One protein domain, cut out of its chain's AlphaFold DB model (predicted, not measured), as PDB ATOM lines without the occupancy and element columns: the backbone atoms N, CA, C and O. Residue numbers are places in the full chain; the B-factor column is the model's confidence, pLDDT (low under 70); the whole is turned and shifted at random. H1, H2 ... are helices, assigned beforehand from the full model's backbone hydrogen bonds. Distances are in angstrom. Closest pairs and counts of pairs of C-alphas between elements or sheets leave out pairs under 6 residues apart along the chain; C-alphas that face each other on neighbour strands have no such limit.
ATOM      1  N   PHE A  20     166.338 176.429 144.923       54.28
ATOM      2  CA  PHE A  20     166.563 175.076 144.416       54.28
ATOM      3  C   PHE A  20     168.009 174.601 144.599       54.28
ATOM      4  O   PHE A  20     168.242 173.479 145.044       54.28
ATOM      5  N   HIS A  21     168.992 175.473 144.342       63.91
ATOM      6  CA  HIS A  21     170.401 175.149 144.586       63.91
ATOM      7  C   HIS A  21     170.669 174.917 146.084       63.91
ATOM      8  O   HIS A  21     171.331 173.951 146.452       63.91
ATOM      9  N   GLN A  22     170.079 175.737 146.961       68.69
ATOM     10  CA  GLN A  22     170.211 175.588 148.415       68.69
ATOM     11  C   GLN A  22     169.551 174.296 148.921       68.69
ATOM     12  O   GLN A  22     170.139 173.584 149.735       68.69
ATOM     13  N   ILE A  23     168.368 173.951 148.398       65.88
ATOM     14  CA  ILE A  23     167.686 172.688 148.714       65.88
ATOM     15  C   ILE A  23     168.534 171.493 148.265       65.88
ATOM     16  O   ILE A  23     168.688 170.545 149.028       65.88
ATOM     17  N   SER A  24     169.134 171.544 147.073       63.84
ATOM     18  CA  SER A  24     169.984 170.465 146.554       63.84
ATOM     19  C   SER A  24     171.240 170.243 147.411       63.84
ATOM     20  O   SER A  24     171.552 169.103 147.764       63.84
ATOM     21  N   VAL A  25     171.911 171.322 147.832       71.50
ATOM     22  CA  VAL A  25     173.125 171.258 148.669       71.50
ATOM     23  C   VAL A  25     172.867 170.572 150.017       71.50
ATOM     24  O   VAL A  25     173.742 169.862 150.509       71.50
ATOM     25  N   ILE A  26     171.674 170.733 150.597       76.06
ATOM     26  CA  ILE A  26     171.291 170.094 151.870       76.06
ATOM     27  C   ILE A  26     170.712 168.690 151.640       76.06
ATOM     28  O   ILE A  26     171.017 167.757 152.386       76.06
ATOM     29  N   ALA A  27     169.899 168.514 150.596       71.00
ATOM     30  CA  ALA A  27     169.232 167.250 150.307       71.00
ATOM     31  C   ALA A  27     170.226 166.123 150.001       71.00
ATOM     32  O   ALA A  27     170.011 164.994 150.435       71.00
ATOM     33  N   VAL A  28     171.330 166.415 149.303       72.69
ATOM     34  CA  VAL A  28     172.311 165.395 148.904       72.69
ATOM     35  C   VAL A  28     173.001 164.738 150.117       72.69
ATOM     36  O   VAL A  28     172.918 163.513 150.232       72.69
ATOM     37  N   PRO A  29     173.617 165.470 151.072       79.31
ATOM     38  CA  PRO A  29     174.156 164.870 152.296       79.31
ATOM     39  C   PRO A  29     173.104 164.127 153.127       79.31
ATOM     40  O   PRO A  29     173.383 163.036 153.629       79.31
ATOM     41  N   CYS A  30     171.892 164.683 153.242       80.75
ATOM     42  CA  CYS A  30     170.799 164.045 153.974       80.75
ATOM     43  C   CYS A  30     170.379 162.712 153.341       80.75
ATOM     44  O   CYS A  30     170.201 161.737 154.067       80.75
ATOM     45  N   LEU A  31     170.266 162.640 152.011       76.75
ATOM     46  CA  LEU A  31     169.932 161.409 151.290       76.75
ATOM     47  C   LEU A  31     171.057 160.371 151.366       76.75
ATOM     48  O   LEU A  31     170.777 159.181 151.514       76.75
ATOM     49  N   ILE A  32     172.324 160.793 151.325       77.69
ATOM     50  CA  ILE A  32     173.472 159.882 151.471       77.69
ATOM     51  C   ILE A  32     173.495 159.253 152.872       77.69
ATOM     52  O   ILE A  32     173.705 158.048 153.008       77.69
ATOM     53  N   LEU A  33     173.242 160.046 153.917       82.88
ATOM     54  CA  LEU A  33     173.211 159.576 155.308       82.88
ATOM     55  C   LEU A  33     171.852 159.003 155.733       82.88
ATOM     56  O   LEU A  33     171.696 158.580 156.879       82.88
ATOM     57  N   PHE A  34     170.876 158.954 154.825       83.75
ATOM     58  CA  PHE A  34     169.500 158.599 155.147       83.75
ATOM     59  C   PHE A  34     169.379 157.207 155.766       83.75
ATOM     60  O   PHE A  34     168.729 157.056 156.796       83.75
ATOM     61  N   ILE A  35     170.039 156.198 155.187       87.06
ATOM     62  CA  ILE A  35     169.944 154.812 155.668       87.06
ATOM     63  C   ILE A  35     170.554 154.640 157.075       87.06
ATOM     64  O   ILE A  35     169.855 154.113 157.941       87.06
ATOM     65  N   PRO A  36     171.781 155.122 157.373       84.81
ATOM     66  CA  PRO A  36     172.316 155.100 158.740       84.81
ATOM     67  C   PRO A  36     171.455 155.848 159.768       84.81
ATOM     68  O   PRO A  36     171.249 155.361 160.885       84.81
ATOM     69  N   ILE A  37     170.938 157.027 159.397       86.50
ATOM     70  CA  ILE A  37     170.061 157.824 160.267       86.50
ATOM     71  C   ILE A  37     168.771 157.053 160.548       86.50
ATOM     72  O   ILE A  37     168.353 156.953 161.704       86.50
ATOM     73  N   LEU A  38     168.165 156.470 159.513       86.38
ATOM     74  CA  LEU A  38     166.942 155.689 159.625       86.38
ATOM     75  C   LEU A  38     167.133 154.449 160.505       86.38
ATOM     76  O   LEU A  38     166.286 154.201 161.356       86.38
ATOM     77  N   ASP A  39     168.228 153.699 160.349       83.50
ATOM     78  CA  ASP A  39     168.523 152.521 161.181       83.50
ATOM     79  C   ASP A  39     168.641 152.896 162.666       83.50
ATOM     80  O   ASP A  39     167.997 152.296 163.529       83.50
ATOM     81  N   THR A  40     169.375 153.971 162.960       83.81
ATOM     82  CA  THR A  40     169.566 154.456 164.335       83.81
ATOM     83  C   THR A  40     168.252 154.956 164.947       83.81
ATOM     84  O   THR A  40     167.926 154.635 166.097       83.81
ATOM     85  N   ALA A  41     167.468 155.719 164.178       84.19
ATOM     86  CA  ALA A  41     166.164 156.225 164.601       84.19
ATOM     87  C   ALA A  41     165.168 155.083 164.830       84.19
ATOM     88  O   ALA A  41     164.449 155.070 165.831       84.19
ATOM     89  N   PHE A  42     165.168 154.095 163.936       82.38
ATOM     90  CA  PHE A  42     164.323 152.918 164.016       82.38
ATOM     91  C   PHE A  42     164.611 152.100 165.279       82.38
ATOM     92  O   PHE A  42     163.691 151.836 166.054       82.38
ATOM     93  N   VAL A  43     165.876 151.760 165.549       78.06
ATOM     94  CA  VAL A  43     166.257 151.016 166.762       78.06
ATOM     95  C   VAL A  43     165.860 151.787 168.022       78.06
ATOM     96  O   VAL A  43     165.269 151.216 168.942       78.06
ATOM     97  N   SER A  44     166.122 153.094 168.050       79.25
ATOM     98  CA  SER A  44     165.777 153.959 169.185       79.25
ATOM     99  C   SER A  44     164.264 154.005 169.431       79.25
ATOM    100  O   SER A  44     163.814 153.874 170.572       79.25
ATOM    101  N   PHE A  45     163.472 154.136 168.363       79.81
ATOM    102  CA  PHE A  45     162.011 154.136 168.428       79.81
ATOM    103  C   PHE A  45     161.468 152.793 168.922       79.81
ATOM    104  O   PHE A  45     160.671 152.763 169.861       79.81
ATOM    105  N   MET A  46     161.939 151.678 168.357       72.00
ATOM    106  CA  MET A  46     161.489 150.341 168.748       72.00
ATOM    107  C   MET A  46     161.859 150.022 170.203       72.00
ATOM    108  O   MET A  46     161.033 149.482 170.937       72.00
ATOM    109  N   ARG A  47     163.058 150.402 170.668       74.31
ATOM    110  CA  ARG A  47     163.466 150.219 172.074       74.31
ATOM    111  C   ARG A  47     162.595 151.018 173.035       74.31
ATOM    112  O   ARG A  47     162.166 150.467 174.047       74.31
ATOM    113  N   LYS A  48     162.276 152.271 172.696       74.75
ATOM    114  CA  LYS A  48     161.353 153.103 173.482       74.75
ATOM    115  C   LYS A  48     159.950 152.497 173.521       74.75
ATOM    116  O   LYS A  48     159.348 152.432 174.589       74.75
ATOM    117  N   LEU A  49     159.459 152.010 172.380       67.38
ATOM    118  CA  LEU A  49     158.145 151.378 172.261       67.38
ATOM    119  C   LEU A  49     158.041 150.083 173.089       67.38
ATOM    120  O   LEU A  49     156.992 149.809 173.664       67.38
ATOM    121  N   PHE A  50     159.141 149.332 173.217       64.69
ATOM    122  CA  PHE A  50     159.246 148.137 174.065       64.69
ATOM    123  C   PHE A  50     159.802 148.409 175.478       64.69
ATOM    124  O   PHE A  50     160.201 147.467 176.165       64.69
ATOM    125  N   ALA A  51     159.829 149.674 175.919       64.38
ATOM    126  CA  ALA A  51     160.273 150.096 177.251       64.38
ATOM    127  C   ALA A  51     161.670 149.572 177.661       64.38
ATOM    128  O   ALA A  51     161.908 149.223 178.818       64.38
ATOM    129  N   ARG A  52     162.610 149.517 176.710       64.12
ATOM    130  CA  ARG A  52     164.023 149.190 176.951       64.12
ATOM    131  C   ARG A  52     164.899 150.437 176.862       64.12
ATOM    132  O   ARG A  52     164.569 151.401 176.173       64.12
ATOM    133  N   SER A  53     166.040 150.407 177.550       69.94
ATOM    134  CA  SER A  53     167.024 151.491 177.488       69.94
ATOM    135  C   SER A  53     167.595 151.631 176.075       69.94
ATOM    136  O   SER A  53     167.980 150.645 175.446       69.94
ATOM    137  N   ILE A  54     167.690 152.870 175.592       67.25
ATOM    138  CA  ILE A  54     168.284 153.199 174.287       67.25
ATOM    139  C   ILE A  54     169.796 152.910 174.291       67.25
ATOM    140  O   ILE A  54     170.342 152.530 173.260       67.25
ATOM    141  N   PHE A  55     170.450 152.996 175.456       69.81
ATOM    142  CA  PHE A  55     171.909 152.922 175.619       69.81
ATOM    143  C   PHE A  55     172.470 151.509 175.832       69.81
ATOM    144  O   PHE A  55     173.672 151.345 176.021       69.81
ATOM    145  N   GLN A  56     171.630 150.472 175.815       65.12
ATOM    146  CA  GLN A  56     172.109 149.096 175.930       65.12
ATOM    147  C   GLN A  56     172.663 148.623 174.573       65.12
ATOM    148  O   GLN A  56     171.982 148.728 173.551       65.12
ATOM    149  N   GLY A  57     173.894 148.105 174.532       56.38
ATOM    150  CA  GLY A  57     174.423 147.462 173.322       56.38
ATOM    151  C   GLY A  57     173.555 146.255 172.951       56.38
ATOM    152  O   GLY A  57     173.255 145.437 173.818       56.38
ATOM    153  N   GLY A  58     173.097 146.153 171.699       58.38
ATOM    154  CA  GLY A  58     172.144 145.108 171.308       58.38
ATOM    155  C   GLY A  58     172.181 144.769 169.822       58.38
ATOM    156  O   GLY A  58     172.509 145.610 168.989       58.38
ATOM    157  N   LYS A  59     171.823 143.523 169.500       61.53
ATOM    158  CA  LYS A  59     171.784 142.944 168.148       61.53
ATOM    159  C   LYS A  59     170.474 143.294 167.425       61.53
ATOM    160  O   LYS A  59     169.833 142.430 166.842       61.53
ATOM    161  N   ASP A  60     170.044 144.551 167.501       63.72
ATOM    162  CA  ASP A  60     168.662 144.940 167.150       63.72
ATOM    163  C   ASP A  60     168.567 145.800 165.889       63.72
ATOM    164  O   ASP A  60     167.474 146.220 165.504       63.72
ATOM    165  N   HIS A  61     169.720 146.071 165.277       75.50
ATOM    166  CA  HIS A  61     169.845 146.789 164.017       75.50
ATOM    167  C   HIS A  61     169.068 146.087 162.903       75.50
ATOM    168  O   HIS A  61     168.849 144.869 162.954       75.50
ATOM    169  N   SER A  62     168.669 146.836 161.873       79.19
ATOM    170  CA  SER A  62     167.876 146.287 160.770       79.19
ATOM    171  C   SER A  62     168.539 145.075 160.115       79.19
ATOM    172  O   SER A  62     167.833 144.149 159.720       79.19
ATOM    173  N   SER A  63     169.877 145.015 160.067       80.38
ATOM    174  CA  SER A  63     170.627 143.844 159.588       80.38
ATOM    175  C   SER A  63     170.333 142.576 160.390       80.38
ATOM    176  O   SER A  63     170.056 141.534 159.804       80.38
ATOM    177  N   HIS A  64     170.313 142.652 161.718       73.12
ATOM    178  CA  HIS A  64     169.975 141.509 162.560       73.12
ATOM    179  C   HIS A  64     168.500 141.129 162.460       73.12
ATOM    180  O   HIS A  64     168.183 139.944 162.492       73.12
ATOM    181  N   ARG A  65     167.595 142.100 162.278       75.25
ATOM    182  CA  ARG A  65     166.182 141.793 162.006       75.25
ATOM    183  C   ARG A  65     165.982 141.082 160.673       75.25
ATOM    184  O   ARG A  65     165.159 140.181 160.592       75.25
ATOM    185  N   MET A  66     166.750 141.465 159.656       79.06
ATOM    186  CA  MET A  66     166.800 140.769 158.371       79.06
ATOM    187  C   MET A  66     167.339 139.341 158.516       79.06
ATOM    188  O   MET A  66     166.830 138.419 157.893       79.06
ATOM    189  N   VAL A  67     168.330 139.126 159.377       73.69
ATOM    190  CA  VAL A  67     168.805 137.766 159.666       73.69
ATOM    191  C   VAL A  67     167.753 136.959 160.431       73.69
ATOM    192  O   VAL A  67     167.539 135.791 160.130       73.69
ATOM    193  N   ALA A  68     167.023 137.591 161.351       66.00
ATOM    194  CA  ALA A  68     165.954 136.953 162.120       66.00
ATOM    195  C   ALA A  68     164.725 136.546 161.283       66.00
ATOM    196  O   ALA A  68     163.934 135.740 161.754       66.00
ATOM    197  N   ILE A  69     164.551 137.085 160.069       68.38
ATOM    198  CA  ILE A  69     163.541 136.602 159.106       68.38
ATOM    199  C   ILE A  69     164.056 135.472 158.205       68.38
ATOM    200  O   ILE A  69     163.317 135.033 157.335       68.38
ATOM    201  N   GLY A  70     165.301 135.021 158.370       66.50
ATOM    202  CA  GLY A  70     165.869 133.918 157.588       66.50
ATOM    203  C   GLY A  70     166.861 134.332 156.500       66.50
ATOM    204  O   GLY A  70     167.330 133.483 155.743       66.50
ATOM    205  N   LEU A  71     167.228 135.617 156.393       71.38
ATOM    206  CA  LEU A  71     168.272 136.035 155.449       71.38
ATOM    207  C   LEU A  71     169.666 135.708 155.981       71.38
ATOM    208  O   LEU A  71     169.972 135.911 157.151       71.38
ATOM    209  N   SER A  72     170.575 135.308 155.092       76.50
ATOM    210  CA  SER A  72     171.998 135.268 155.452       76.50
ATOM    211  C   SER A  72     172.530 136.669 155.803       76.50
ATOM    212  O   SER A  72     172.122 137.667 155.200       76.50
ATOM    213  N   GLU A  73     173.509 136.747 156.709       77.50
ATOM    214  CA  GLU A  73     174.167 138.009 157.091       77.50
ATOM    215  C   GLU A  73     174.698 138.780 155.871       77.50
ATOM    216  O   GLU A  73     174.513 139.991 155.757       77.50
ATOM    217  N   LYS A  74     175.281 138.063 154.899       82.31
ATOM    218  CA  LYS A  74     175.775 138.650 153.644       82.31
ATOM    219  C   LYS A  74     174.648 139.301 152.839       82.31
ATOM    220  O   LYS A  74     174.812 140.422 152.366       82.31
ATOM    221  N   LYS A  75     173.496 138.630 152.705       82.62
ATOM    222  CA  LYS A  75     172.327 139.173 151.991       82.62
ATOM    223  C   LYS A  75     171.761 140.402 152.702       82.62
ATOM    224  O   LYS A  75     171.490 141.397 152.037       82.62
ATOM    225  N   ALA A  76     171.658 140.372 154.031       85.62
ATOM    226  CA  ALA A  76     171.193 141.515 154.819       85.62
ATOM    227  C   ALA A  76     172.061 142.768 154.588       85.62
ATOM    228  O   ALA A  76     171.536 143.860 154.371       85.62
ATOM    229  N   VAL A  77     173.389 142.608 154.563       88.19
ATOM    230  CA  VAL A  77     174.325 143.708 154.274       88.19
ATOM    231  C   VAL A  77     174.186 144.208 152.830       88.19
ATOM    232  O   VAL A  77     174.127 145.416 152.604       88.19
ATOM    233  N   VAL A  78     174.066 143.302 151.851       89.94
ATOM    234  CA  VAL A  78     173.867 143.672 150.436       89.94
ATOM    235  C   VAL A  78     172.589 144.491 150.240       89.94
ATOM    236  O   VAL A  78     172.615 145.477 149.510       89.94
ATOM    237  N   ILE A  79     171.490 144.148 150.915       89.88
ATOM    238  CA  ILE A  79     170.230 144.906 150.833       89.88
ATOM    239  C   ILE A  79     170.408 146.336 151.346       89.88
ATOM    240  O   ILE A  79     169.968 147.280 150.690       89.88
ATOM    241  N   LEU A  80     171.095 146.519 152.479       89.62
ATOM    242  CA  LEU A  80     171.395 147.858 152.999       89.62
ATOM    243  C   LEU A  80     172.254 148.663 152.019       89.62
ATOM    244  O   LEU A  80     171.991 149.850 151.817       89.62
ATOM    245  N   TYR A  81     173.232 148.026 151.366       90.62
ATOM    246  CA  TYR A  81     174.013 148.680 150.318       90.62
ATOM    247  C   TYR A  81     173.175 149.037 149.093       90.62
ATOM    248  O   TYR A  81     173.348 150.130 148.567       90.62
ATOM    249  N   ILE A  82     172.239 148.185 148.666       93.06
ATOM    250  CA  ILE A  82     171.325 148.501 147.560       93.06
ATOM    251  C   ILE A  82     170.508 149.751 147.893       93.06
ATOM    252  O   ILE A  82     170.472 150.676 147.086       93.06
ATOM    253  N   PHE A  83     169.912 149.830 149.087       92.31
ATOM    254  CA  PHE A  83     169.198 151.032 149.523       92.31
ATOM    255  C   PHE A  83     170.109 152.267 149.559       92.31
ATOM    256  O   PHE A  83     169.740 153.318 149.044       92.31
ATOM    257  N   ALA A  84     171.323 152.152 150.102       89.31
ATOM    258  CA  ALA A  84     172.265 153.269 150.153       89.31
ATOM    259  C   ALA A  84     172.691 153.750 148.750       89.31
ATOM    260  O   ALA A  84     172.699 154.954 148.486       89.31
ATOM    261  N   VAL A  85     172.991 152.820 147.838       90.81
ATOM    262  CA  VAL A  85     173.356 153.116 146.444       90.81
ATOM    263  C   VAL A  85     172.181 153.743 145.701       90.81
ATOM    264  O   VAL A  85     172.380 154.745 145.020       90.81
ATOM    265  N   LEU A  86     170.962 153.221 145.864       92.00
ATOM    266  CA  LEU A  86     169.755 153.815 145.283       92.00
ATOM    267  C   LEU A  86     169.523 155.234 145.810       92.00
ATOM    268  O   LEU A  86     169.282 156.135 145.013       92.00
ATOM    269  N   SER A  87     169.666 155.454 147.120       89.38
ATOM    270  CA  SER A  87     169.564 156.786 147.728       89.38
ATOM    271  C   SER A  87     170.563 157.770 147.110       89.38
ATOM    272  O   SER A  87     170.194 158.875 146.714       89.38
ATOM    273  N   GLY A  88     171.827 157.352 146.971       85.50
ATOM    274  CA  GLY A  88     172.877 158.158 146.344       85.50
ATOM    275  C   GLY A  88     172.636 158.407 144.852       85.50
ATOM    276  O   GLY A  88     172.812 159.530 144.382       85.50
ATOM    277  N   ALA A  89     172.188 157.394 144.110       88.56
ATOM    278  CA  ALA A  89     171.872 157.507 142.689       88.56
ATOM    279  C   ALA A  89     170.691 158.454 142.444       88.56
ATOM    280  O   ALA A  89     170.764 159.295 141.553       88.56
ATOM    281  N   ILE A  90     169.641 158.370 143.266       88.50
ATOM    282  CA  ILE A  90     168.503 159.296 143.234       88.50
ATOM    283  C   ILE A  90     168.986 160.717 143.537       88.50
ATOM    284  O   ILE A  90     168.685 161.630 142.772       88.50
ATOM    285  N   ALA A  91     169.799 160.905 144.583       83.25
ATOM    286  CA  ALA A  91     170.332 162.217 144.950       83.25
ATOM    287  C   ALA A  91     171.115 162.894 143.806       83.25
ATOM    288  O   ALA A  91     171.006 164.106 143.628       83.25
ATOM    289  N   LEU A  92     171.870 162.125 143.015       82.69
ATOM    290  CA  LEU A  92     172.604 162.634 141.848       82.69
ATOM    291  C   LEU A  92     171.709 162.796 140.608       82.69
ATOM    292  O   LEU A  92     171.846 163.767 139.865       82.69
ATOM    293  N   GLY A  93     170.791 161.854 140.388       82.81
ATOM    294  CA  GLY A  93     169.926 161.786 139.208       82.81
ATOM    295  C   GLY A  93     168.771 162.788 139.203       82.81
ATOM    296  O   GLY A  93     168.172 163.000 138.157       82.81
ATOM    297  N   ILE A  94     168.475 163.422 140.340       82.00
ATOM    298  CA  ILE A  94     167.449 164.471 140.463       82.00
ATOM    299  C   ILE A  94     167.885 165.795 139.825       82.00
ATOM    300  O   ILE A  94     167.039 166.562 139.379       82.00
ATOM    301  N   TYR A  95     169.189 166.070 139.742       77.06
ATOM    302  CA  TYR A  95     169.696 167.363 139.274       77.06
ATOM    303  C   TYR A  95     169.181 167.806 137.885       77.06
ATOM    304  O   TYR A  95     168.796 168.966 137.756       77.06
ATOM    305  N   PRO A  96     169.144 166.941 136.851       82.50
ATOM    306  CA  PRO A  96     168.627 167.324 135.538       82.50
ATOM    307  C   PRO A  96     167.096 167.230 135.405       82.50
ATOM    308  O   PRO A  96     166.575 167.521 134.330       82.50
ATOM    309  N   LEU A  97     166.376 166.760 136.428       77.75
ATOM    310  CA  LEU A  97     164.945 166.476 136.328       77.75
ATOM    311  C   LEU A  97     164.095 167.681 136.731       77.75
ATOM    312  O   LEU A  97     164.472 168.486 137.580       77.75
ATOM    313  N   ASP A  98     162.894 167.754 136.156       80.12
ATOM    314  CA  ASP A  98     161.886 168.719 136.583       80.12
ATOM    315  C   ASP A  98     161.539 168.547 138.075       80.12
ATOM    316  O   ASP A  98     161.607 167.442 138.631       80.12
ATOM    317  N   MET A  99     161.141 169.639 138.731       73.38
ATOM    318  CA  MET A  99     160.840 169.655 140.164       73.38
ATOM    319  C   MET A  99     159.716 168.677 140.523       73.38
ATOM    320  O   MET A  99     159.822 167.964 141.525       73.38
ATOM    321  N   GLY A 100     158.667 168.590 139.696       73.44
ATOM    322  CA  GLY A 100     157.547 167.683 139.942       73.44
ATOM    323  C   GLY A 100     157.970 166.216 139.878       73.44
ATOM    324  O   GLY A 100     157.662 165.430 140.779       73.44
ATOM    325  N   ILE A 101     158.744 165.861 138.849       77.19
ATOM    326  CA  ILE A 101     159.282 164.505 138.654       77.19
ATOM    327  C   ILE A 101     160.225 164.136 139.804       77.19
ATOM    328  O   ILE A 101     160.137 163.041 140.362       77.19
ATOM    329  N   SER A 102     161.085 165.069 140.205       79.69
ATOM    330  CA  SER A 102     162.038 164.890 141.299       79.69
ATOM    331  C   SER A 102     161.342 164.584 142.624       79.69
ATOM    332  O   SER A 102     161.675 163.602 143.288       79.69
ATOM    333  N   ILE A 103     160.327 165.375 142.990       80.25
ATOM    334  CA  ILE A 103     159.540 165.157 144.212       80.25
ATOM    335  C   ILE A 103     158.836 163.798 144.164       80.25
ATOM    336  O   ILE A 103     158.842 163.077 145.164       80.25
ATOM    337  N   ALA A 104     158.271 163.418 143.014       82.31
ATOM    338  CA  ALA A 104     157.595 162.134 142.853       82.31
ATOM    339  C   ALA A 104     158.550 160.943 143.054       82.31
ATOM    340  O   ALA A 104     158.204 160.001 143.770       82.31
ATOM    341  N   ILE A 105     159.761 161.001 142.488       86.06
ATOM    342  CA  ILE A 105     160.783 159.955 142.652       86.06
ATOM    343  C   ILE A 105     161.231 159.853 144.115       86.06
ATOM    344  O   ILE A 105     161.265 158.748 144.662       86.06
ATOM    345  N   ILE A 106     161.529 160.986 144.768       85.38
ATOM    346  CA  ILE A 106     161.915 161.006 146.189       85.38
ATOM    347  C   ILE A 106     160.797 160.410 147.044       85.38
ATOM    348  O   ILE A 106     161.051 159.524 147.858       85.38
ATOM    349  N   ALA A 107     159.556 160.868 146.859       85.06
ATOM    350  CA  ALA A 107     158.417 160.397 147.633       85.06
ATOM    351  C   ALA A 107     158.206 158.888 147.455       85.06
ATOM    352  O   ALA A 107     158.046 158.175 148.444       85.06
ATOM    353  N   PHE A 108     158.275 158.386 146.219       88.75
ATOM    354  CA  PHE A 108     158.163 156.957 145.935       88.75
ATOM    355  C   PHE A 108     159.255 156.138 146.636       88.75
ATOM    356  O   PHE A 108     158.957 155.135 147.287       88.75
ATOM    357  N   TYR A 109     160.509 156.590 146.564       90.62
ATOM    358  CA  TYR A 109     161.624 155.935 147.247       90.62
ATOM    359  C   TYR A 109     161.448 155.926 148.771       90.62
ATOM    360  O   TYR A 109     161.598 154.879 149.402       90.62
ATOM    361  N   LEU A 110     161.060 157.057 149.367       89.12
ATOM    362  CA  LEU A 110     160.809 157.156 150.806       89.12
ATOM    363  C   LEU A 110     159.668 156.238 151.258       89.12
ATOM    364  O   LEU A 110     159.778 155.624 152.317       89.12
ATOM    365  N   ILE A 111     158.604 156.094 150.459       88.31
ATOM    366  CA  ILE A 111     157.524 155.134 150.730       88.31
ATOM    367  C   ILE A 111     158.066 153.707 150.709       88.31
ATOM    368  O   ILE A 111     157.766 152.942 151.619       88.31
ATOM    369  N   LEU A 112     158.875 153.338 149.711       90.56
ATOM    370  CA  LEU A 112     159.448 151.992 149.609       90.56
ATOM    371  C   LEU A 112     160.324 151.673 150.827       90.56
ATOM    372  O   LEU A 112     160.165 150.618 151.447       90.56
ATOM    373  N   VAL A 113     161.196 152.606 151.212       90.50
ATOM    374  CA  VAL A 113     162.037 152.474 152.408       90.50
ATOM    375  C   VAL A 113     161.179 152.364 153.671       90.50
ATOM    376  O   VAL A 113     161.386 151.461 154.482       90.50
ATOM    377  N   LEU A 114     160.181 153.234 153.830       87.75
ATOM    378  CA  LEU A 114     159.268 153.206 154.970       87.75
ATOM    379  C   LEU A 114     158.543 151.860 155.074       87.75
ATOM    380  O   LEU A 114     158.497 151.273 156.154       87.75
ATOM    381  N   LEU A 115     158.006 151.354 153.960       87.50
ATOM    382  CA  LEU A 115     157.358 150.049 153.908       87.50
ATOM    383  C   LEU A 115     158.336 148.955 154.357       87.50
ATOM    384  O   LEU A 115     158.011 148.183 155.256       87.50
ATOM    385  N   PHE A 116     159.551 148.914 153.808       89.19
ATOM    386  CA  PHE A 116     160.539 147.900 154.180       89.19
ATOM    387  C   PHE A 116     160.898 147.932 155.678       89.19
ATOM    388  O   PHE A 116     160.948 146.888 156.330       89.19
ATOM    389  N   TRP A 117     161.077 149.115 156.270       87.88
ATOM    390  CA  TRP A 117     161.369 149.227 157.706       87.88
ATOM    391  C   TRP A 117     160.160 148.894 158.592       87.88
ATOM    392  O   TRP A 117     160.329 148.282 159.646       87.88
ATOM    393  N   ILE A 118     158.934 149.226 158.169       82.19
ATOM    394  CA  ILE A 118     157.706 148.802 158.866       82.19
ATOM    395  C   ILE A 118     157.544 147.279 158.799       82.19
ATOM    396  O   ILE A 118     157.167 146.656 159.794       82.19
ATOM    397  N   TYR A 119     157.872 146.666 157.661       81.69
ATOM    398  CA  TYR A 119     157.917 145.213 157.526       81.69
ATOM    399  C   TYR A 119     158.881 144.605 158.548       81.69
ATOM    400  O   TYR A 119     158.479 143.756 159.346       81.69
ATOM    401  N   LEU A 120     160.114 145.121 158.616       78.44
ATOM    402  CA  LEU A 120     161.089 144.684 159.612       78.44
ATOM    403  C   LEU A 120     160.607 144.913 161.044       78.44
ATOM    404  O   LEU A 120     160.888 144.072 161.890       78.44
ATOM    405  N   ALA A 121     159.866 145.989 161.334       73.38
ATOM    406  CA  ALA A 121     159.296 146.271 162.659       73.38
ATOM    407  C   ALA A 121     158.371 145.152 163.165       73.38
ATOM    408  O   ALA A 121     158.366 144.847 164.361       73.38
ATOM    409  N   ASN A 122     157.630 144.518 162.251       67.62
ATOM    410  CA  ASN A 122     156.684 143.442 162.554       67.62
ATOM    411  C   ASN A 122     157.352 142.100 162.897       67.62
ATOM    412  O   ASN A 122     156.682 141.195 163.407       67.62
ATOM    413  N   VAL A 123     158.658 141.977 162.648       64.25
ATOM    414  CA  VAL A 123     159.458 140.794 162.973       64.25
ATOM    415  C   VAL A 123     159.794 140.813 164.461       64.25
ATOM    416  O   VAL A 123     160.372 141.771 164.983       64.25
ATOM    417  N   ALA A 124     159.415 139.756 165.172       55.34
ATOM    418  CA  ALA A 124     159.766 139.596 166.574       55.34
ATOM    419  C   ALA A 124     161.200 139.057 166.671       55.34
ATOM    420  O   ALA A 124     161.442 137.889 166.408       55.34
ATOM    421  N   VAL A 125     162.150 139.913 167.052       48.25
ATOM    422  CA  VAL A 125     163.574 139.536 167.202       48.25
ATOM    423  C   VAL A 125     163.909 139.041 168.612       48.25
ATOM    424  O   VAL A 125     164.995 138.530 168.856       48.25
TER     425      VAL A 125
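This is residues 20 to 125 of the 388 residues of an uncharacterized protein of Desulfobacterales bacterium CG23_combo_of_CG06-09_8_20_14_all_51_8 (UniProt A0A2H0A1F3). Two long helices, H4 and H5, run side by side as a hairpin, and H1 and H2 make a wide V whose turn packs on H4. The short H3 packs on the first part of H4 and the last part of H5, reached from H2 by a long loop, residues 50 to 61. The printed part has 106 residues with five named helices, H1 to H5 along the chain, and no named strand: all helix. It is only just compact, close to loose, with a radius of gyration of the C-alphas of 15.5 A, and elongated, spanning 43 by 27 by 19 A.

Start at H5, residues 99 to 121, which forms a helical hairpin with H4, residues 73 to 93. They touch at a shallow tilt of 16 degrees, opposite ways; their closest C-alphas, Ile 90 and Ile 106, are 7.4 A apart. H4 is the hub, touching the four other helices. H1, residues 20 to 32, touches it with residues 27 to 32 alone, at a shallow tilt of 7 degrees, opposite ways; the closest C-alphas, Ile 32 and Gly 88, are 5.4 A apart. H2, residues 34 to 49, touches H4 with residues 34 to 35 alone, at a steep tilt of 56 degrees; the closest C-alphas are Ile 35 and Ala 84, 6.2 A. H3, residues 62 to 68, forms a hairpin with H4, closest at C-alphas Ser 63 and Ala 76, 5.3 A, and touches H5 at C-alphas Arg 65 and Leu 120, 6.3 A. H1 and H5 are apart. In H2, H3, H4 and H5 every O i to N i+4 pair is within hydrogen-bond range; in H1, 8 of 9 are.

Find C-alpha 99 at (160.840, 169.655, 140.164); H5 runs 32.5 A from there to C-alpha 121 at (159.296, 146.271, 162.659). H4 measures 30.1 A, H2 21.8 A and H1 18.1 A, which begins at C-alpha 20, (166.563, 175.076, 144.416).

The farthest C-alphas, Ala 51 and Pro 96, are 45.9 A apart. The printed part has no cut, and the link from H2 to H3 is long. Look for pLDDT under 70 at residues 20 to 24, 49 to 60, 68 to 70 and 122 to 125.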